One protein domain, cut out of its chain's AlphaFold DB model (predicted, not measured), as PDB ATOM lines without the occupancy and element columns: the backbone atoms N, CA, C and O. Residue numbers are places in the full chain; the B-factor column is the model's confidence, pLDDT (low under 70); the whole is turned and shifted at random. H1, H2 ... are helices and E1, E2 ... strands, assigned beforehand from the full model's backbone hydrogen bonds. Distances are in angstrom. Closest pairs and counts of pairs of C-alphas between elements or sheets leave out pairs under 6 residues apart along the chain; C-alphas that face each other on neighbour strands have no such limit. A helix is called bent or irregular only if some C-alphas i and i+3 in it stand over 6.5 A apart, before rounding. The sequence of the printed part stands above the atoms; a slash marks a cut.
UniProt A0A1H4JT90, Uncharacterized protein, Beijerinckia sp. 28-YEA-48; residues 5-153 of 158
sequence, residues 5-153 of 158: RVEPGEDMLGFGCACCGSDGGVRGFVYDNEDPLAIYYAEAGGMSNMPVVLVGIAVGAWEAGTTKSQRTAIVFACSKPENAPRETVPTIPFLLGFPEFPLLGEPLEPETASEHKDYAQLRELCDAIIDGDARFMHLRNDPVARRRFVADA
ATOM      1  N   ARG A   5     -35.008  20.565  33.940       91.56
ATOM      2  CA  ARG A   5     -33.766  21.272  34.252       91.56
ATOM      3  C   ARG A   5     -33.655  22.511  33.376       91.56
ATOM      4  O   ARG A   5     -33.636  22.412  32.153       91.56
ATOM      5  N   VAL A   6     -33.580  23.674  34.015       89.81
ATOM      6  CA  VAL A   6     -33.381  24.960  33.339       89.81
ATOM      7  C   VAL A   6     -31.889  25.263  33.330       89.81
ATOM      8  O   VAL A   6     -31.263  25.286  34.388       89.81
ATOM      9  N   GLU A   7     -31.334  25.497  32.146       88.75
ATOM     10  CA  GLU A   7     -29.955  25.941  31.951       88.75
ATOM     11  C   GLU A   7     -29.957  27.334  31.324       88.75
ATOM     12  O   GLU A   7     -30.075  27.484  30.099       88.75
ATOM     13  N   PRO A   8     -29.860  28.382  32.154       84.81
ATOM     14  CA  PRO A   8     -29.737  29.728  31.647       84.81
ATOM     15  C   PRO A   8     -28.388  29.935  30.959       84.81
ATOM     16  O   PRO A   8     -27.352  29.503  31.462       84.81
ATOM     17  N   GLY A   9     -28.387  30.647  29.838       79.50
ATOM     18  CA  GLY A   9     -27.166  31.094  29.186       79.50
ATOM     19  C   GLY A   9     -26.388  32.071  30.067       79.50
ATOM     20  O   GLY A   9     -26.974  32.885  30.793       79.50
ATOM     21  N   GLU A  10     -25.062  31.979  29.979       66.44
ATOM     22  CA  GLU A  10     -24.129  32.840  30.714       66.44
ATOM     23  C   GLU A  10     -24.153  34.284  30.187       66.44
ATOM     24  O   GLU A  10     -24.073  35.232  30.968       66.44
ATOM     25  N   ASP A  11     -24.347  34.458  28.875       62.28
ATOM     26  CA  ASP A  11     -24.395  35.767  28.224       62.28
ATOM     27  C   ASP A  11     -25.793  36.398  28.298       62.28
ATOM     28  O   ASP A  11     -26.781  35.825  27.823       62.28
ATOM     29  N   MET A  12     -25.865  37.626  28.817       60.91
ATOM     30  CA  MET A  12     -27.031  38.495  28.639       60.91
ATOM     31  C   MET A  12     -26.972  39.134  27.247       60.91
ATOM     32  O   MET A  12     -26.019  39.832  26.907       60.91
ATOM     33  N   LEU A  13     -27.989  38.888  26.426       54.78
ATOM     34  CA  LEU A  13     -28.133  39.414  25.074       54.78
ATOM     35  C   LEU A  13     -29.422  40.227  24.986       54.78
ATOM     36  O   LEU A  13     -30.515  39.679  25.016       54.78
ATOM     37  N   GLY A  14     -29.295  41.543  24.855       52.50
ATOM     38  CA  GLY A  14     -30.414  42.442  24.579       52.50
ATOM     39  C   GLY A  14     -30.034  43.896  24.828       52.50
ATOM     40  O   GLY A  14     -29.120  44.183  25.603       52.50
ATOM     41  N   PHE A  15     -30.725  44.823  24.164       44.62
ATOM     42  CA  PHE A  15     -30.626  46.244  24.491       44.62
ATOM     43  C   PHE A  15     -31.281  46.460  25.858       44.62
ATOM     44  O   PHE A  15     -32.497  46.590  25.955       44.62
ATOM     45  N   GLY A  16     -30.478  46.451  26.924       49.09
ATOM     46  CA  GLY A  16     -30.971  46.717  28.271       49.09
ATOM     47  C   GLY A  16     -31.677  48.073  28.343       49.09
ATOM     48  O   GLY A  16     -31.245  49.057  27.737       49.09
ATOM     49  N   CYS A  17     -32.773  48.148  29.096       42.19
ATOM     50  CA  CYS A  17     -33.449  49.417  29.347       42.19
ATOM     51  C   CYS A  17     -32.514  50.359  30.126       42.19
ATOM     52  O   CYS A  17     -32.018  50.009  31.201       42.19
ATOM     53  N   ALA A  18     -32.312  51.581  29.619       39.66
ATOM     54  CA  ALA A  18     -31.473  52.598  30.263       39.66
ATOM     55  C   ALA A  18     -31.953  52.969  31.683       39.66
ATOM     56  O   ALA A  18     -31.155  53.410  32.506       39.66
ATOM     57  N   CYS A  19     -33.239  52.758  31.988       39.09
ATOM     58  CA  CYS A  19     -33.826  53.018  33.303       39.09
ATOM     59  C   CYS A  19     -33.624  51.872  34.311       39.09
ATOM     60  O   CYS A  19     -33.776  52.105  35.508       39.09
ATOM     61  N   CYS A  20     -33.307  50.655  33.852       41.66
ATOM     62  CA  CYS A  20     -33.299  49.437  34.677       41.66
ATOM     63  C   CYS A  20     -31.904  48.813  34.853       41.66
ATOM     64  O   CYS A  20     -31.800  47.726  35.407       41.66
ATOM     65  N   GLY A  21     -30.837  49.492  34.414       43.72
ATOM     66  CA  GLY A  21     -29.463  49.075  34.721       43.72
ATOM     67  C   GLY A  21     -28.767  48.196  33.680       43.72
ATOM     68  O   GLY A  21     -27.814  47.518  34.030       43.72
ATOM     69  N   SER A  22     -29.170  48.257  32.405       47.47
ATOM     70  CA  SER A  22     -28.394  47.694  31.279       47.47
ATOM     71  C   SER A  22     -28.321  46.165  31.159       47.47
ATOM     72  O   SER A  22     -27.666  45.686  30.235       47.47
ATOM     73  N   ASP A  23     -29.026  45.399  31.990       52.69
ATOM     74  CA  ASP A  23     -29.104  43.944  31.825       52.69
ATOM     75  C   ASP A  23     -29.950  43.605  30.583       52.69
ATOM     76  O   ASP A  23     -31.135  43.939  30.497       52.69
ATOM     77  N   GLY A  24     -29.307  43.018  29.569       59.91
ATOM     78  CA  GLY A  24     -29.967  42.514  28.364       59.91
ATOM     79  C   GLY A  24     -30.871  41.310  28.652       59.91
ATOM     80  O   GLY A  24     -30.944  40.819  29.778       59.91
ATOM     81  N   GLY A  25     -31.559  40.804  27.629       65.44
ATOM     82  CA  GLY A  25     -32.347  39.584  27.759       65.44
ATOM     83  C   GLY A  25     -31.489  38.356  28.074       65.44
ATOM     84  O   GLY A  25     -30.314  38.258  27.732       65.44
ATOM     85  N   VAL A  26     -32.086  37.387  28.745       76.38
ATOM     86  CA  VAL A  26     -31.515  36.092  29.092       76.38
ATOM     87  C   VAL A  26     -32.095  35.056  28.154       76.38
ATOM     88  O   VAL A  26     -33.308  34.900  28.089       76.38
ATOM     89  N   ARG A  27     -31.244  34.284  27.485       85.25
ATOM     90  CA  ARG A  27     -31.669  33.080  26.759       85.25
ATOM     91  C   ARG A  27     -31.208  31.830  27.482       85.25
ATOM     92  O   ARG A  27     -30.188  31.871  28.159       85.25
ATOM     93  N   GLY A  28     -31.896  30.716  27.296       87.56
ATOM     94  CA  GLY A  28     -31.451  29.439  27.841       87.56
ATOM     95  C   GLY A  28     -32.190  28.254  27.251       87.56
ATOM     96  O   GLY A  28     -33.113  28.407  26.445       87.56
ATOM     97  N   PHE A  29     -31.763  27.070  27.670       90.19
ATOM     98  CA  PHE A  29     -32.388  25.808  27.307       90.19
ATOM     99  C   PHE A  29     -33.146  25.239  28.501       90.19
ATOM    100  O   PHE A  29     -32.785  25.442  29.662       90.19
ATOM    101  N   VAL A  30     -34.208  24.506  28.200       90.88
ATOM    102  CA  VAL A  30     -34.910  23.667  29.161       90.88
ATOM    103  C   VAL A  30     -34.809  22.231  28.681       90.88
ATOM    104  O   VAL A  30     -35.081  21.946  27.515       90.88
ATOM    105  N   TYR A  31     -34.436  21.342  29.590       90.62
ATOM    106  CA  TYR A  31     -34.295  19.916  29.341       90.62
ATOM    107  C   TYR A  31     -35.347  19.139  30.123       90.62
ATOM    108  O   TYR A  31     -35.659  19.495  31.264       90.62
ATOM    109  N   ASP A  32     -35.843  18.060  29.526       89.50
ATOM    110  CA  ASP A  32     -36.475  16.968  30.260       89.50
ATOM    111  C   ASP A  32     -35.453  15.838  30.392       89.50
ATOM    112  O   ASP A  32     -35.150  15.135  29.430       89.50
ATOM    113  N   ASN A  33     -34.883  15.680  31.587       87.69
ATOM    114  CA  ASN A  33     -33.702  14.845  31.814       87.69
ATOM    115  C   ASN A  33     -32.497  15.340  30.982       87.69
ATOM    116  O   ASN A  33     -31.952  16.407  31.277       87.69
ATOM    117  N   GLU A  34     -32.076  14.576  29.970       86.38
ATOM    118  CA  GLU A  34     -30.966  14.914  29.065       86.38
ATOM    119  C   GLU A  34     -31.451  15.437  27.702       86.38
ATOM    120  O   GLU A  34     -30.652  15.980  26.937       86.38
ATOM    121  N   ASP A  35     -32.753  15.344  27.415       87.12
ATOM    122  CA  ASP A  35     -33.307  15.697  26.110       87.12
ATOM    123  C   ASP A  35     -33.701  17.185  26.058       87.12
ATOM    124  O   ASP A  35     -34.398  17.677  26.957       87.12
ATOM    125  N   PRO A  36     -33.275  17.940  25.024       88.56
ATOM    126  CA  PRO A  36     -33.641  19.342  24.875       88.56
ATOM    127  C   PRO A  36     -35.137  19.468  24.579       88.56
ATOM    128  O   PRO A  36     -35.624  19.032  23.537       88.56
ATOM    129  N   LEU A  37     -35.857  20.113  25.491       91.62
ATOM    130  CA  LEU A  37     -37.307  20.261  25.437       91.62
ATOM    131  C   LEU A  37     -37.727  21.632  24.891       91.62
ATOM    132  O   LEU A  37     -38.644  21.733  24.072       91.62
ATOM    133  N   ALA A  38     -37.080  22.701  25.357       93.88
ATOM    134  CA  ALA A  38     -37.444  24.061  24.978       93.88
ATOM    135  C   ALA A  38     -36.246  25.010  24.931       93.88
ATOM    136  O   ALA A  38     -35.227  24.800  25.587       93.88
ATOM    137  N   ILE A  39     -36.418  26.100  24.188       92.31
ATOM    138  CA  ILE A  39     -35.578  27.296  24.275       92.31
ATOM    139  C   ILE A  39     -36.432  28.415  24.849       92.31
ATOM    140  O   ILE A  39     -37.610  28.540  24.500       92.31
ATOM    141  N   TYR A  40     -35.838  29.247  25.697       93.06
ATOM    142  CA  TYR A  40     -36.485  30.459  26.172       93.06
ATOM    143  C   TYR A  40     -35.623  31.701  25.965       93.06
ATOM    144  O   TYR A  40     -34.396  31.626  25.875       93.06
ATOM    145  N   TYR A  41     -36.297  32.842  25.909       91.75
ATOM    146  CA  TYR A  41     -35.727  34.177  25.987       91.75
ATOM    147  C   TYR A  41     -36.562  34.990  26.976       91.75
ATOM    148  O   TYR A  41     -37.788  34.973  26.903       91.75
ATOM    149  N   ALA A  42     -35.923  35.675  27.912       90.06
ATOM    150  CA  ALA A  42     -36.581  36.439  28.953       90.06
ATOM    151  C   ALA A  42     -35.929  37.806  29.120       90.06
ATOM    152  O   ALA A  42     -34.710  37.903  29.153       90.06
ATOM    153  N   GLU A  43     -36.706  38.864  29.284       86.06
ATOM    154  CA  GLU A  43     -36.163  40.209  29.465       86.06
ATOM    155  C   GLU A  43     -37.045  41.056  30.375       86.06
ATOM    156  O   GLU A  43     -38.238  40.792  30.554       86.06
ATOM    157  N   ALA A  44     -36.447  42.101  30.941       82.44
ATOM    158  CA  ALA A  44     -37.194  43.108  31.668       82.44
ATOM    159  C   ALA A  44     -38.005  43.975  30.695       82.44
ATOM    160  O   ALA A  44     -37.479  44.525  29.730       82.44
ATOM    161  N   GLY A  45     -39.283  44.142  31.004       74.12
ATOM    162  CA  GLY A  45     -40.213  45.031  30.331       74.12
ATOM    163  C   GLY A  45     -41.058  45.823  31.332       74.12
ATOM    164  O   GLY A  45     -40.832  45.817  32.545       74.12
ATOM    165  N   GLY A  46     -42.064  46.519  30.809       73.44
ATOM    166  CA  GLY A  46     -42.955  47.346  31.620       73.44
ATOM    167  C   GLY A  46     -42.340  48.686  32.039       73.44
ATOM    168  O   GLY A  46     -41.333  49.144  31.502       73.44
ATOM    169  N   MET A  47     -43.008  49.353  32.978       66.62
ATOM    170  CA  MET A  47     -42.603  50.659  33.508       66.62
ATOM    171  C   MET A  47     -41.994  50.493  34.901       66.62
ATOM    172  O   MET A  47     -42.275  49.521  35.595       66.62
ATOM    173  N   SER A  48     -41.211  51.470  35.362       64.12
ATOM    174  CA  SER A  48     -40.509  51.413  36.657       64.12
ATOM    175  C   SER A  48     -41.426  51.144  37.861       64.12
ATOM    176  O   SER A  48     -40.983  50.591  38.859       64.12
ATOM    177  N   ASN A  49     -42.700  51.537  37.780       63.81
ATOM    178  CA  ASN A  49     -43.722  51.337  38.814       63.81
ATOM    179  C   ASN A  49     -44.573  50.064  38.626       63.81
ATOM    180  O   ASN A  49     -45.366  49.737  39.503       63.81
ATOM    181  N   MET A  50     -44.436  49.373  37.493       67.31
ATOM    182  CA  MET A  50     -45.086  48.099  37.181       67.31
ATOM    183  C   MET A  50     -44.095  47.231  36.396       67.31
ATOM    184  O   MET A  50     -44.208  47.128  35.168       67.31
ATOM    185  N   PRO A  51     -43.083  46.666  37.081       76.50
ATOM    186  CA  PRO A  51     -42.088  45.833  36.431       76.50
ATOM    187  C   PRO A  51     -42.746  44.559  35.902       76.50
ATOM    188  O   PRO A  51     -43.512  43.892  36.603       76.50
ATOM    189  N   VAL A  52     -42.430  44.225  34.656       88.12
ATOM    190  CA  VAL A  52     -42.870  43.001  33.988       88.12
ATOM    191  C   VAL A  52     -41.628  42.282  33.481       88.12
ATOM    192  O   VAL A  52     -40.693  42.923  33.018       88.12
ATOM    193  N   VAL A  53     -41.606  40.957  33.534       89.88
ATOM    194  CA  VAL A  53     -40.646  40.156  32.768       89.88
ATOM    195  C   VAL A  53     -41.405  39.484  31.643       89.88
ATOM    196  O   VAL A  53     -42.395  38.791  31.882       89.88
ATOM    197  N   LEU A  54     -40.955  39.709  30.415       92.69
ATOM    198  CA  LEU A  54     -41.460  38.984  29.262       92.69
ATOM    199  C   LEU A  54     -40.646  37.705  29.119       92.69
ATOM    200  O   LEU A  54     -39.424  37.765  29.158       92.69
ATOM    201  N   VAL A  55     -41.310  36.562  28.977       94.69
ATOM    202  CA  VAL A  55     -40.681  35.247  28.812       94.69
ATOM    203  C   VAL A  55     -41.250  34.597  27.558       94.69
ATOM    204  O   VAL A  55     -42.379  34.113  27.555       94.69
ATOM    205  N   GLY A  56     -40.472  34.599  26.482       95.06
ATOM    206  CA  GLY A  56     -40.725  33.801  25.292       95.06
ATOM    207  C   GLY A  56     -40.230  32.375  25.483       95.06
ATOM    208  O   GLY A  56     -39.072  32.174  25.836       95.06
ATOM    209  N   ILE A  57     -41.078  31.384  25.222       96.56
ATOM    210  CA  ILE A  57     -40.752  29.955  25.296       96.56
ATOM    211  C   ILE A  57     -41.167  29.285  23.991       96.56
ATOM    212  O   ILE A  57     -42.307  29.438  23.560       96.56
ATOM    213  N   ALA A  58     -40.262  28.520  23.386       95.50
ATOM    214  CA  ALA A  58     -40.554  27.639  22.262       95.50
ATOM    215  C   ALA A  58     -40.293  26.182  22.670       95.50
ATOM    216  O   ALA A  58     -39.155  25.824  22.978       95.50
ATOM    217  N   VAL A  59     -41.336  25.351  22.680       95.62
ATOM    218  CA  VAL A  59     -41.284  23.924  23.040       95.62
ATOM    219  C   VAL A  59     -41.418  23.052  21.798       95.62
ATOM    220  O   VAL A  59     -42.147  23.405  20.872       95.62
ATOM    221  N   GLY A  60     -40.724  21.916  21.760       92.44
ATOM    222  CA  GLY A  60     -40.833  20.943  20.674       92.44
ATOM    223  C   GLY A  60     -39.500  20.288  20.342       92.44
ATOM    224  O   GLY A  60     -38.565  20.320  21.134       92.44
ATOM    225  N   ALA A  61     -39.405  19.684  19.159       87.50
ATOM    226  CA  ALA A  61     -38.206  18.953  18.759       87.50
ATOM    227  C   ALA A  61     -37.090  19.905  18.281       87.50
ATOM    228  O   ALA A  61     -37.306  20.706  17.367       87.50
ATOM    229  N   TRP A  62     -35.896  19.791  18.874       84.56
ATOM    230  CA  TRP A  62     -34.722  20.642  18.595       84.56
ATOM    231  C   TRP A  62     -33.574  19.925  17.877       84.56
ATOM    232  O   TRP A  62     -32.552  20.534  17.563       84.56
ATOM    233  N   GLU A  63     -33.744  18.639  17.590       82.69
ATOM    234  CA  GLU A  63     -32.763  17.814  16.893       82.69
ATOM    235  C   GLU A  63     -32.555  18.251  15.434       82.69
ATOM    236  O   GLU A  63     -33.385  18.940  14.824       82.69
ATOM    237  N   ALA A  64     -31.441  17.814  14.844       79.00
ATOM    238  CA  ALA A  64     -31.141  18.070  13.442       79.00
ATOM    239  C   ALA A  64     -32.253  17.530  12.519       79.00
ATOM    240  O   ALA A  64     -32.711  16.401  12.668       79.00
ATOM    241  N   GLY A  65     -32.665  18.335  11.537       82.56
ATOM    242  CA  GLY A  65     -33.715  17.971  10.575       82.56
ATOM    243  C   GLY A  65     -35.141  18.329  11.005       82.56
ATOM    244  O   GLY A  65     -36.066  18.130  10.220       82.56
ATOM    245  N   THR A  66     -35.326  18.893  12.200       84.75
ATOM    246  CA  THR A  66     -36.629  19.400  12.655       84.75
ATOM    247  C   THR A  66     -36.929  20.796  12.103       84.75
ATOM    248  O   THR A  66     -36.023  21.584  11.816       84.75
ATOM    249  N   THR A  67     -38.213  21.122  11.952       87.50
ATOM    250  CA  THR A  67     -38.687  22.406  11.419       87.50
ATOM    251  C   THR A  67     -39.476  23.207  12.453       87.50
ATOM    252  O   THR A  67     -39.947  22.680  13.461       87.50
ATOM    253  N   LYS A  68     -39.678  24.499  12.164       89.56
ATOM    254  CA  LYS A  68     -40.510  25.412  12.965       89.56
ATOM    255  C   LYS A  68     -41.907  24.845  13.258       89.56
ATOM    256  O   LYS A  68     -42.385  24.978  14.376       89.56
ATOM    257  N   SER A  69     -42.531  24.166  12.293       92.62
ATOM    258  CA  SER A  69     -43.886  23.610  12.431       92.62
ATOM    259  C   SER A  69     -43.997  22.470  13.451       92.62
ATOM    260  O   SER A  69     -45.098  22.023  13.755       92.62
ATOM    261  N   GLN A  70     -42.869  21.956  13.948       91.69
ATOM    262  CA  GLN A  70     -42.810  20.928  14.992       91.69
ATOM    263  C   GLN A  70     -42.603  21.528  16.389       91.69
ATOM    264  O   GLN A  70     -42.288  20.803  17.334       91.69
ATOM    265  N   ARG A  71     -42.718  22.851  16.503       94.81
ATOM    266  CA  ARG A  71     -42.488  23.603  17.728       94.81
ATOM    267  C   ARG A  71     -43.618  24.592  17.926       94.81
ATOM    268  O   ARG A  71     -44.144  25.151  16.967       94.81
ATOM    269  N   THR A  72     -43.935  24.846  19.179       96.31
ATOM    270  CA  THR A  72     -44.951  25.806  19.587       96.31
ATOM    271  C   THR A  72     -44.286  26.882  20.422       96.31
ATOM    272  O   THR A  72     -43.557  26.572  21.362       96.31
ATOM    273  N   ALA A  73     -44.518  28.140  20.067       95.44
ATOM    274  CA  ALA A  73     -43.931  29.296  20.718       95.44
ATOM    275  C   ALA A  73     -45.011  30.140  21.399       95.44
ATOM    276  O   ALA A  73     -46.084  30.353  20.848       95.44
ATOM    277  N   ILE A  74     -44.728  30.653  22.588       96.75
ATOM    278  CA  ILE A  74     -45.607  31.582  23.299       96.75
ATOM    279  C   ILE A  74     -44.768  32.608  24.041       96.75
ATOM    280  O   ILE A  74     -43.628  32.331  24.411       96.75
ATOM    281  N   VAL A  75     -45.338  33.784  24.282       96.06
ATOM    282  CA  VAL A  75     -44.748  34.779  25.175       96.06
ATOM    283  C   VAL A  75     -45.663  34.984  26.363       96.06
ATOM    284  O   VAL A  75     -46.869  35.146  26.205       96.06
ATOM    285  N   PHE A  76     -45.081  34.988  27.554       96.50
ATOM    286  CA  PHE A  76     -45.764  35.325  28.790       96.50
ATOM    287  C   PHE A  76     -45.277  36.668  29.323       96.50
ATOM    288  O   PHE A  76     -44.078  36.924  29.368       96.50
ATOM    289  N   ALA A  77     -46.201  37.502  29.790       94.56
ATOM    290  CA  ALA A  77     -45.902  38.632  30.651       94.56
ATOM    291  C   ALA A  77     -46.049  38.198  32.112       94.56
ATOM    292  O   ALA A  77     -47.107  37.715  32.520       94.56
ATOM    293  N   CYS A  78     -44.983  38.364  32.890       93.81
ATOM    294  CA  CYS A  78     -44.906  37.956  34.285       93.81
ATOM    295  C   CYS A  78     -44.737  39.181  35.179       93.81
ATOM    296  O   CYS A  78     -43.770  39.925  35.031       93.81
ATOM    297  N   SER A  79     -45.635  39.370  36.135       91.62
ATOM    298  CA  SER A  79     -45.563  40.458  37.109       91.62
ATOM    299  C   SER A  79     -45.843  39.917  38.505       91.62
ATOM    300  O   SER A  79     -46.490  38.884  38.675       91.62
ATOM    301  N   LYS A  80     -45.325  40.585  39.534       88.25
ATOM    302  CA  LYS A  80     -45.618  40.231  40.924       88.25
ATOM    303  C   LYS A  80     -45.921  41.495  41.724       88.25
ATOM    304  O   LYS A  80     -44.991  42.226  42.064       88.25
ATOM    305  N   PRO A  81     -47.201  41.765  42.026       84.44
ATOM    306  CA  PRO A  81     -47.567  42.840  42.938       84.44
ATOM    307  C   PRO A  81     -47.017  42.575  44.348       84.44
ATOM    308  O   PRO A  81     -46.890  41.426  44.767       84.44
ATOM    309  N   GLU A  82     -46.734  43.638  45.106       79.88
ATOM    310  CA  GLU A  82     -46.050  43.583  46.412       79.88
ATOM    311  C   GLU A  82     -46.697  42.618  47.424       79.88
ATOM    312  O   GLU A  82     -46.003  41.995  48.221       79.88
ATOM    313  N   ASN A  83     -48.019  42.431  47.350       82.19
ATOM    314  CA  ASN A  83     -48.791  41.595  48.275       82.19
ATOM    315  C   ASN A  83     -49.674  40.556  47.569       82.19
ATOM    316  O   ASN A  83     -50.679  40.115  48.128       82.19
ATOM    317  N   ALA A  84     -49.326  40.170  46.341       84.00
ATOM    318  CA  ALA A  84     -50.069  39.170  45.586       84.00
ATOM    319  C   ALA A  84     -49.136  38.088  45.019       84.00
ATOM    320  O   ALA A  84     -47.926  38.304  44.880       84.00
ATOM    321  N   PRO A  85     -49.676  36.899  44.697       87.56
ATOM    322  CA  PRO A  85     -48.955  35.930  43.887       87.56
ATOM    323  C   PRO A  85     -48.514  36.537  42.549       87.56
ATOM    324  O   PRO A  85     -49.116  37.483  42.047       87.56
ATOM    325  N   ARG A  86     -47.473  35.948  41.956       90.56
ATOM    326  CA  ARG A  86     -47.072  36.208  40.575       90.56
ATOM    327  C   ARG A  86     -48.262  35.975  39.651       90.56
ATOM    328  O   ARG A  86     -48.841  34.886  39.643       90.56
ATOM    329  N   GLU A  87     -48.535  36.965  38.821       92.69
ATOM    330  CA  GLU A  87     -49.407  36.847  37.669       92.69
ATOM    331  C   GLU A  87     -48.563  36.499  36.445       92.69
ATOM    332  O   GLU A  87     -47.439  36.974  36.261       92.69
ATOM    333  N   THR A  88     -49.094  35.619  35.607       94.69
ATOM    334  CA  THR A  88     -48.464  35.252  34.343       94.69
ATOM    335  C   THR A  88     -49.559  35.083  33.317       94.69
ATOM    336  O   THR A  88     -50.426  34.218  33.468       94.69
ATOM    337  N   VAL A  89     -49.515  35.920  32.293       94.69
ATOM    338  CA  VAL A  89     -50.537  35.984  31.251       94.69
ATOM    339  C   VAL A  89     -49.875  35.857  29.886       94.69
ATOM    340  O   VAL A  89     -48.782  36.400  29.698       94.69
ATOM    341  N   PRO A  90     -50.471  35.126  28.932       95.81
ATOM    342  CA  PRO A  90     -49.950  35.089  27.576       95.81
ATOM    343  C   PRO A  90     -50.050  36.481  26.939       95.81
ATOM    344  O   PRO A  90     -50.940  37.271  27.255       95.81
ATOM    345  N   THR A  91     -49.108  36.805  26.064       93.62
ATOM    346  CA  THR A  91     -49.035  38.095  25.379       93.62
ATOM    347  C   THR A  91     -48.418  37.952  23.991       93.62
ATOM    348  O   THR A  91     -47.943  36.881  23.610       93.62
ATOM    349  N   ILE A  92     -48.462  39.026  23.206       88.94
ATOM    350  CA  ILE A  92     -48.035  38.994  21.811       88.94
ATOM    351  C   ILE A  92     -46.501  38.940  21.700       88.94
ATOM    352  O   ILE A  92     -45.805  39.685  22.401       88.94
ATOM    353  N   PRO A  93     -45.945  38.138  20.771       83.25
ATOM    354  CA  PRO A  93     -44.498  38.028  20.593       83.25
ATOM    355  C   PRO A  93     -43.774  39.331  20.261       83.25
ATOM    356  O   PRO A  93     -42.604  39.479  20.593       83.25
ATOM    357  N   PHE A  94     -44.466  40.288  19.639       81.38
ATOM    358  CA  PHE A  94     -43.895  41.577  19.242       81.38
ATOM    359  C   PHE A  94     -43.439  42.447  20.424       81.38
ATOM    360  O   PHE A  94     -42.693  43.402  20.230       81.38
ATOM    361  N   LEU A  95     -43.882  42.138  21.647       82.75
ATOM    362  CA  LEU A  95     -43.403  42.835  22.839       82.75
ATOM    363  C   LEU A  95     -41.998  42.395  23.259       82.75
ATOM    364  O   LEU A  95     -41.374  43.119  24.030       82.75
ATOM    365  N   LEU A  96     -41.501  41.260  22.753       82.31
ATOM    366  CA  LEU A  96     -40.123  40.853  22.985       82.31
ATOM    367  C   LEU A  96     -39.153  41.686  22.137       82.31
ATOM    368  O   LEU A  96     -39.266  41.744  20.914       82.31
ATOM    369  N   GLY A  97     -38.104  42.201  22.766       78.25
ATOM    370  CA  GLY A  97     -36.892  42.751  22.165       78.25
ATOM    371  C   GLY A  97     -36.041  41.720  21.416       78.25
ATOM    372  O   GLY A  97     -34.916  42.030  21.028       78.25
ATOM    373  N   PHE A  98     -36.576  40.516  21.182       80.75
ATOM    374  CA  PHE A  98     -35.993  39.472  20.348       80.75
ATOM    375  C   PHE A  98     -36.893  39.195  19.126       80.75
ATOM    376  O   PHE A  98     -37.737  38.293  19.163       80.75
ATOM    377  N   PRO A  99     -36.749  39.974  18.035       79.44
ATOM    378  CA  PRO A  99     -37.647  39.914  16.881       79.44
ATOM    379  C   PRO A  99     -37.580  38.582  16.122       79.44
ATOM    380  O   PRO A  99     -38.509  38.247  15.391       79.44
ATOM    381  N   GLU A 100     -36.514  37.799  16.296       82.31
ATOM    382  CA  GLU A 100     -36.368  36.462  15.725       82.31
ATOM    383  C   GLU A 100     -37.135  35.385  16.507       82.31
ATOM    384  O   GLU A 100     -37.256  34.261  16.022       82.31
ATOM    385  N   PHE A 101     -37.693  35.696  17.684       85.88
ATOM    386  CA  PHE A 101     -38.434  34.732  18.502       85.88
ATOM    387  C   PHE A 101     -39.543  33.979  17.732       85.88
ATOM    388  O   PHE A 101     -39.602  32.751  17.838       85.88
ATOM    389  N   PRO A 102     -40.367  34.619  16.872       85.94
ATOM    390  CA  PRO A 102     -41.379  33.919  16.070       85.94
ATOM    391  C   PRO A 102     -40.818  32.937  15.026       85.94
ATOM    392  O   PRO A 102     -41.583  32.215  14.381       85.94
ATOM    393  N   LEU A 103     -39.499  32.911  14.800       86.06
ATOM    394  CA  LEU A 103     -38.839  31.921  13.943       86.06
ATOM    395  C   LEU A 103     -38.567  30.603  14.685       86.06
ATOM    396  O   LEU A 103     -38.288  29.593  14.040       86.06
ATOM    397  N   LEU A 104     -38.661  30.595  16.019       88.75
ATOM    398  CA  LEU A 104     -38.347  29.436  16.856       88.75
ATOM    399  C   LEU A 104     -39.459  28.380  16.901       88.75
ATOM    400  O   LEU A 104     -39.158  27.217  17.161       88.75
ATOM    401  N   GLY A 105     -40.711  28.751  16.631       91.56
ATOM    402  CA  GLY A 105     -41.867  27.850  16.624       91.56
ATOM    403  C   GLY A 105     -43.137  28.552  16.155       91.56
ATOM    404  O   GLY A 105     -43.145  29.773  15.992       91.56
ATOM    405  N   GLU A 106     -44.203  27.794  15.906       94.50
ATOM    406  CA  GLU A 106     -45.512  28.363  15.571       94.50
ATOM    407  C   GLU A 106     -46.065  29.147  16.770       94.50
ATOM    408  O   GLU A 106     -46.215  28.563  17.849       94.50
ATOM    409  N   PRO A 107     -46.319  30.461  16.624       93.12
ATOM    410  CA  PRO A 107     -46.750  31.290  17.736       93.12
ATOM    411  C   PRO A 107     -48.184  30.949  18.151       93.12
ATOM    412  O   PRO A 107     -49.061  30.760  17.309       93.12
ATOM    413  N   LEU A 108     -48.422  30.909  19.459       94.50
ATOM    414  CA  LEU A 108     -49.758  30.908  20.035       94.50
ATOM    415  C   LEU A 108     -50.236  32.338  20.227       94.50
ATOM    416  O   LEU A 108     -49.546  33.158  20.836       94.50
ATOM    417  N   GLU A 109     -51.445  32.600  19.747       92.69
ATOM    418  CA  GLU A 109     -52.132  33.859  19.996       92.69
ATOM    419  C   GLU A 109     -52.656  33.888  21.442       92.69
ATOM    420  O   GLU A 109     -53.211  32.884  21.907       92.69
ATOM    421  N   PRO A 110     -52.502  35.002  22.181       94.50
ATOM    422  CA  PRO A 110     -52.891  35.077  23.589       94.50
ATOM    423  C   PRO A 110     -54.347  34.702  23.865       94.50
ATOM    424  O   PRO A 110     -54.639  34.088  24.890       94.50
ATOM    425  N   GLU A 111     -55.249  35.050  22.949       94.62
ATOM    426  CA  GLU A 111     -56.694  34.866  23.083       94.62
ATOM    427  C   GLU A 111     -57.111  33.394  23.032       94.62
ATOM    428  O   GLU A 111     -58.124  33.027  23.621       94.62
ATOM    429  N   THR A 112     -56.340  32.551  22.339       94.56
ATOM    430  CA  THR A 112     -56.638  31.121  22.148       94.56
ATOM    431  C   THR A 112     -55.601  30.211  22.798       94.56
ATOM    432  O   THR A 112     -55.769  28.991  22.815       94.56
ATOM    433  N   ALA A 113     -54.544  30.785  23.381       94.62
ATOM    434  CA  ALA A 113     -53.431  30.047  23.960       94.62
ATOM    435  C   ALA A 113     -53.893  28.963  24.941       94.62
ATOM    436  O   ALA A 113     -53.419  27.837  24.848       94.62
ATOM    437  N   SER A 114     -54.858  29.258  25.822       95.38
ATOM    438  CA  SER A 114     -55.342  28.309  26.837       95.38
ATOM    439  C   SER A 114     -56.010  27.052  26.279       95.38
ATOM    440  O   SER A 114     -56.137  26.065  27.000       95.38
ATOM    441  N   GLU A 115     -56.444  27.079  25.021       96.25
ATOM    442  CA  GLU A 115     -57.084  25.948  24.343       96.25
ATOM    443  C   GLU A 115     -56.059  25.047  23.634       96.25
ATOM    444  O   GLU A 115     -56.380  23.927  23.231       96.25
ATOM    445  N   HIS A 116     -54.813  25.509  23.483       96.75
ATOM    446  CA  HIS A 116     -53.770  24.753  22.804       96.75
ATOM    447  C   HIS A 116     -53.261  23.592  23.669       96.75
ATOM    448  O   HIS A 116     -52.988  23.749  24.860       96.75
ATOM    449  N   LYS A 117     -53.041  22.428  23.045       96.12
ATOM    450  CA  LYS A 117     -52.601  21.192  23.725       96.12
ATOM    451  C   LYS A 117     -51.314  21.356  24.553       96.12
ATOM    452  O   LYS A 117     -51.178  20.719  25.592       96.12
ATOM    453  N   ASP A 118     -50.407  22.229  24.113       95.44
ATOM    454  CA  ASP A 118     -49.090  22.426  24.736       95.44
ATOM    455  C   ASP A 118     -49.090  23.563  25.778       95.44
ATOM    456  O   ASP A 118     -48.081  23.809  26.435       95.44
ATOM    457  N   TYR A 119     -50.215  24.266  25.967       96.25
ATOM    458  CA  TYR A 119     -50.280  25.446  26.836       96.25
ATOM    459  C   TYR A 119     -49.959  25.143  28.298       96.25
ATOM    460  O   TYR A 119     -49.213  25.887  28.932       96.25
ATOM    461  N   ALA A 120     -50.485  24.036  28.831       95.56
ATOM    462  CA  ALA A 120     -50.218  23.632  30.209       95.56
ATOM    463  C   ALA A 120     -48.716  23.394  30.442       95.56
ATOM    464  O   ALA A 120     -48.166  23.887  31.426       95.56
ATOM    465  N   GLN A 121     -48.042  22.728  29.497       95.25
ATOM    466  CA  GLN A 121     -46.599  22.507  29.555       95.25
ATOM    467  C   GLN A 121     -45.832  23.827  29.443       95.25
ATOM    468  O   GLN A 121     -44.952  24.097  30.250       95.25
ATOM    469  N   LEU A 122     -46.184  24.690  28.489       96.69
ATOM    470  CA  LEU A 122     -45.549  26.002  28.335       96.69
ATOM    471  C   LEU A 122     -45.684  26.859  29.603       96.69
ATOM    472  O   LEU A 122     -44.734  27.534  30.004       96.69
ATOM    473  N   ARG A 123     -46.842  26.801  30.267       96.50
ATOM    474  CA  ARG A 123     -47.090  27.492  31.534       96.50
ATOM    475  C   ARG A 123     -46.217  26.941  32.666       96.50
ATOM    476  O   ARG A 123     -45.653  27.736  33.416       96.50
ATOM    477  N   GLU A 124     -46.090  25.619  32.764       94.56
ATOM    478  CA  GLU A 124     -45.217  24.939  33.730       94.56
ATOM    479  C   GLU A 124     -43.737  25.272  33.492       94.56
ATOM    480  O   GLU A 124     -43.017  25.603  34.432       94.56
ATOM    481  N   LEU A 125     -43.294  25.282  32.231       95.50
ATOM    482  CA  LEU A 125     -41.936  25.680  31.859       95.50
ATOM    483  C   LEU A 125     -41.653  27.138  32.229       95.50
ATOM    484  O   LEU A 125     -40.581  27.434  32.751       95.50
ATOM    485  N   CYS A 126     -42.615  28.043  32.026       95.94
ATOM    486  CA  CYS A 126     -42.484  29.434  32.457       95.94
ATOM    487  C   CYS A 126     -42.280  29.542  33.973       95.94
ATOM    488  O   CYS A 126     -41.428  30.304  34.435       95.94
ATOM    489  N   ASP A 127     -43.038  28.767  34.750       93.62
ATOM    490  CA  ASP A 127     -42.879  28.726  36.201       93.62
ATOM    491  C   ASP A 127     -41.508  28.165  36.599       93.62
ATOM    492  O   ASP A 127     -40.839  28.758  37.447       93.62
ATOM    493  N   ALA A 128     -41.053  27.088  35.951       93.19
ATOM    494  CA  ALA A 128     -39.743  26.488  36.190       93.19
ATOM    495  C   ALA A 128     -38.585  27.442  35.853       93.19
ATOM    496  O   ALA A 128     -37.619  27.512  36.608       93.19
ATOM    497  N   ILE A 129     -38.682  28.212  34.763       92.75
ATOM    498  CA  ILE A 129     -37.675  29.212  34.373       92.75
ATOM    499  C   ILE A 129     -37.540  30.292  35.453       92.75
ATOM    500  O   ILE A 129     -36.434  30.584  35.910       92.75
ATOM    501  N   ILE A 130     -38.660  30.855  35.912       90.94
ATOM    502  CA  ILE A 130     -38.658  31.918  36.931       90.94
ATOM    503  C   ILE A 130     -38.177  31.392  38.290       90.94
ATOM    504  O   ILE A 130     -37.398  32.044  38.996       90.94
ATOM    505  N   ASP A 131     -38.635  30.204  38.675       89.44
ATOM    506  CA  ASP A 131     -38.302  29.611  39.967       89.44
ATOM    507  C   ASP A 131     -36.873  29.019  39.973       89.44
ATOM    508  O   ASP A 131     -36.257  28.921  41.037       89.44
ATOM    509  N   GLY A 132     -36.313  28.693  38.801       86.50
ATOM    510  CA  GLY A 132     -34.974  28.126  38.614       86.50
ATOM    511  C   GLY A 132     -33.852  29.153  38.431       86.50
ATOM    512  O   GLY A 132     -32.735  28.914  38.885       86.50
ATOM    513  N   ASP A 133     -34.125  30.325  37.854       84.94
ATOM    514  CA  ASP A 133     -33.103  31.351  37.589       84.94
ATOM    515  C   ASP A 133     -33.089  32.429  38.687       84.94
ATOM    516  O   ASP A 133     -34.120  33.021  39.028       84.94
ATOM    517  N   ALA A 134     -31.926  32.668  39.304       83.00
ATOM    518  CA  ALA A 134     -31.781  33.624  40.406       83.00
ATOM    519  C   ALA A 134     -32.065  35.076  39.984       83.00
ATOM    520  O   ALA A 134     -32.464  35.885  40.822       83.00
ATOM    521  N   ARG A 135     -31.933  35.403  38.693       81.25
ATOM    522  CA  ARG A 135     -32.246  36.735  38.152       81.25
ATOM    523  C   ARG A 135     -33.729  37.083  38.289       81.25
ATOM    524  O   ARG A 135     -34.080  38.248  38.473       81.25
ATOM    525  N   PHE A 136     -34.606  36.080  38.307       85.25
ATOM    526  CA  PHE A 136     -36.053  36.265  38.451       85.25
ATOM    527  C   PHE A 136     -36.551  36.062  39.887       85.25
ATOM    528  O   PHE A 136     -37.751  35.903  40.115       85.25
ATOM    529  N   MET A 137     -35.660  36.102  40.887       84.19
ATOM    530  CA  MET A 137     -36.025  35.891  42.296       84.19
ATOM    531  C   MET A 137     -37.130  36.843  42.781       84.19
ATOM    532  O   MET A 137     -37.985  36.441  43.569       84.19
ATOM    533  N   HIS A 138     -37.171  38.069  42.254       81.94
ATOM    534  CA  HIS A 138     -38.202  39.064  42.553       81.94
ATOM    535  C   HIS A 138     -39.619  38.647  42.102       81.94
ATOM    536  O   HIS A 138     -40.596  39.135  42.662       81.94
ATOM    537  N   LEU A 139     -39.749  37.710  41.156       84.88
ATOM    538  CA  LEU A 139     -41.022  37.159  40.674       84.88
ATOM    539  C   LEU A 139     -41.403  35.821  41.317       84.88
ATOM    540  O   LEU A 139     -42.475  35.282  41.033       84.88
ATOM    541  N   ARG A 140     -40.555  35.236  42.164       83.94
ATOM    542  CA  ARG A 140     -40.859  33.938  42.780       83.94
ATOM    543  C   ARG A 140     -41.997  34.079  43.778       83.94
ATOM    544  O   ARG A 140     -42.024  35.011  44.582       83.94
ATOM    545  N   ASN A 141     -42.940  33.144  43.747       72.88
ATOM    546  CA  ASN A 141     -43.981  33.073  44.764       72.88
ATOM    547  C   ASN A 141     -43.369  32.687  46.114       72.88
ATOM    548  O   ASN A 141     -42.519  31.802  46.172       72.88
ATOM    549  N   ASP A 142     -43.819  33.322  47.200       65.56
ATOM    550  CA  ASP A 142     -43.438  32.877  48.540       65.56
ATOM    551  C   ASP A 142     -44.036  31.471  48.773       65.56
ATOM    552  O   ASP A 142     -45.256  31.294  48.638       65.56
ATOM    553  N   PRO A 143     -43.226  30.446  49.103       54.78
ATOM    554  CA  PRO A 143     -43.734  29.109  49.401       54.78
ATOM    555  C   PRO A 143     -44.748  29.089  50.559       54.78
ATOM    556  O   PRO A 143     -45.607  28.205  50.598       54.78
ATOM    557  N   VAL A 144     -44.710  30.067  51.472       49.59
ATOM    558  CA  VAL A 144     -45.691  30.220  52.560       49.59
ATOM    559  C   VAL A 144     -47.046  30.702  52.028       49.59
ATOM    560  O   VAL A 144     -48.086  30.230  52.491       49.59
ATOM    561  N   ALA A 145     -47.063  31.559  51.003       49.47
ATOM    562  CA  ALA A 145     -48.298  32.034  50.377       49.47
ATOM    563  C   ALA A 145     -49.037  30.914  49.620       49.47
ATOM    564  O   ALA A 145     -50.262  30.826  49.702       49.47
ATOM    565  N   ARG A 146     -48.306  29.992  48.965       44.50
ATOM    566  CA  ARG A 146     -48.898  28.817  48.285       44.50
ATOM    567  C   ARG A 146     -49.636  27.872  49.247       44.50
ATOM    568  O   ARG A 146     -50.647  27.295  48.858       44.50
ATOM    569  N   ARG A 147     -49.180  27.717  50.499       40.19
ATOM    570  CA  ARG A 147     -49.824  26.812  51.479       40.19
ATOM    571  C   ARG A 147     -51.182  27.309  51.977       40.19
ATOM    572  O   ARG A 147     -52.029  26.479  52.284       40.19
ATOM    573  N   ARG A 148     -51.408  28.627  52.036       37.72
ATOM    574  CA  ARG A 148     -52.705  29.188  52.457       37.72
ATOM    575  C   ARG A 148     -53.825  28.864  51.468       37.72
ATOM    576  O   ARG A 148     -54.894  28.457  51.888       37.72
ATOM    577  N   PHE A 149     -53.549  28.935  50.167       42.91
ATOM    578  CA  PHE A 149     -54.566  28.683  49.138       42.91
ATOM    579  C   PHE A 149     -54.975  27.210  48.997       42.91
ATOM    580  O   PHE A 149     -56.098  26.936  48.593       42.91
ATOM    581  N   VAL A 150     -54.102  26.259  49.348       45.53
ATOM    582  CA  VAL A 150     -54.455  24.826  49.331       45.53
ATOM    583  C   VAL A 150     -55.257  24.429  50.574       45.53
ATOM    584  O   VAL A 150     -56.090  23.532  50.501       45.53
ATOM    585  N   ALA A 151     -55.036  25.099  51.710       45.81
ATOM    586  CA  ALA A 151     -55.749  24.810  52.953       45.81
ATOM    587  C   ALA A 151     -57.199  25.336  52.972       45.81
ATOM    588  O   ALA A 151     -58.008  24.804  53.725       45.81
ATOM    589  N   ASP A 152     -57.529  26.326  52.136       41.81
ATOM    590  CA  ASP A 152     -58.861  26.950  52.068       41.81
ATOM    591  C   ASP A 152     -59.746  26.416  50.921       41.81
ATOM    592  O   ASP A 152     -60.821  26.958  50.660       41.81
ATOM    593  N   ALA A 153     -59.341  25.343  50.228       36.41
ATOM    594  CA  ALA A 153     -60.254  24.635  49.333       36.41
ATOM    595  C   ALA A 153     -61.312  23.906  50.187       36.41
ATOM    596  O   ALA A 153     -60.936  23.044  50.986       36.41
TER     597      ALA A 153
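What this domain is: This is residues 5 to 153 of the 158 residues of an uncharacterized protein of Beijerinckia sp. 28-YEA-48 (UniProt A0A1H4JT90). A twisted sheet of six strands curls round one helix, H1. The short helix H2 follows H1 on the same face of the sheet, and after it comes the last helix, H3; residues 147 to 153, of which 147 to 151 belong to H3, stick out from the body. The 149 printed residues hold six named strands and then three named helices, E1 E2 E3 E4 E5 E6 H1 H2 H3; the sheet's order is E1 - E2 - E3 - E4 - E5 - E6, all antiparallel. The class is mixed, helices and strands, and the whole is compact, with a radius of gyration of the C-alphas of 15.4 A and spans of 47 by 43 by 32 A.

How they stand to each other: E1, residues 5 to 12, is an edge strand and forms a hairpin with E2, residues 26 to 32, with N 7 and O 29 at 2.9 A. E2 and E3, residues 35 to 47, are a hairpin with N 28 and O 40 at 3.0 A. E3 and E4, residues 50 to 60, are a hairpin with N 41 and O 56 at 2.9 A. E4 and E5, residues 71 to 79, are a hairpin with N 55 and O 76 at 2.8 A. E5 and the edge strand E6, residues 87 to 91, are a hairpin with N 77 and O 89 at 2.8 A. The six strands make a meander, each the antiparallel neighbour of the one before. H1, residues 119 to 132, is on the sheet; its closest C-alphas to E1 are those of Val 6 and Ile 129, 6.1 A apart, and to E4 those of Ile 57 and Leu 122, 6.9 A apart. H2, residues 134 to 139, is on the same face, two layers in all, at a height over the sheet of 8.5 A. H2 is irregular, with C-alphas 135 and 138 7.8 A apart. H1 and H2 touch only at the corner, with residues 130 to 131 of H1 alone, the closest C-alphas being those of Ile 130 and Phe 136, 5.3 A apart. H3, residues 143 to 151, is not on the sheet and is apart from H1 and H2. Every O i to N i+4 pair is within hydrogen-bond range in H1; H2 has 0 of 2 and H3 1 of 5, beside O i to N i+3 counts of 2 of 3 and 3 of 6.

Where its parts are: E1 begins at C-alpha 5 (-33.766, 21.272, 34.252). From first to last C-alpha E3 measures 36.9 A, E4 32.1 A, E5 25.9 A and H1 19.5 A. H1 begins at C-alpha 119 (-50.280, 25.446, 26.836), and H3 ends at C-alpha 151 (-55.749, 24.810, 52.953).

The domain as a whole: The two C-alphas farthest apart, those of Gly 65 and Asp 152, are 49.3 A apart. The printed part has no cut. The links E1 to E2 and E6 to H1 are long; within the latter, residues 106 to 107 pair in parallel with residues 72 to 73 of E5. The mean pLDDT of the printed part is 81.0, and residues 10 to 25, 47 to 50 and 142 to 153 are under 70.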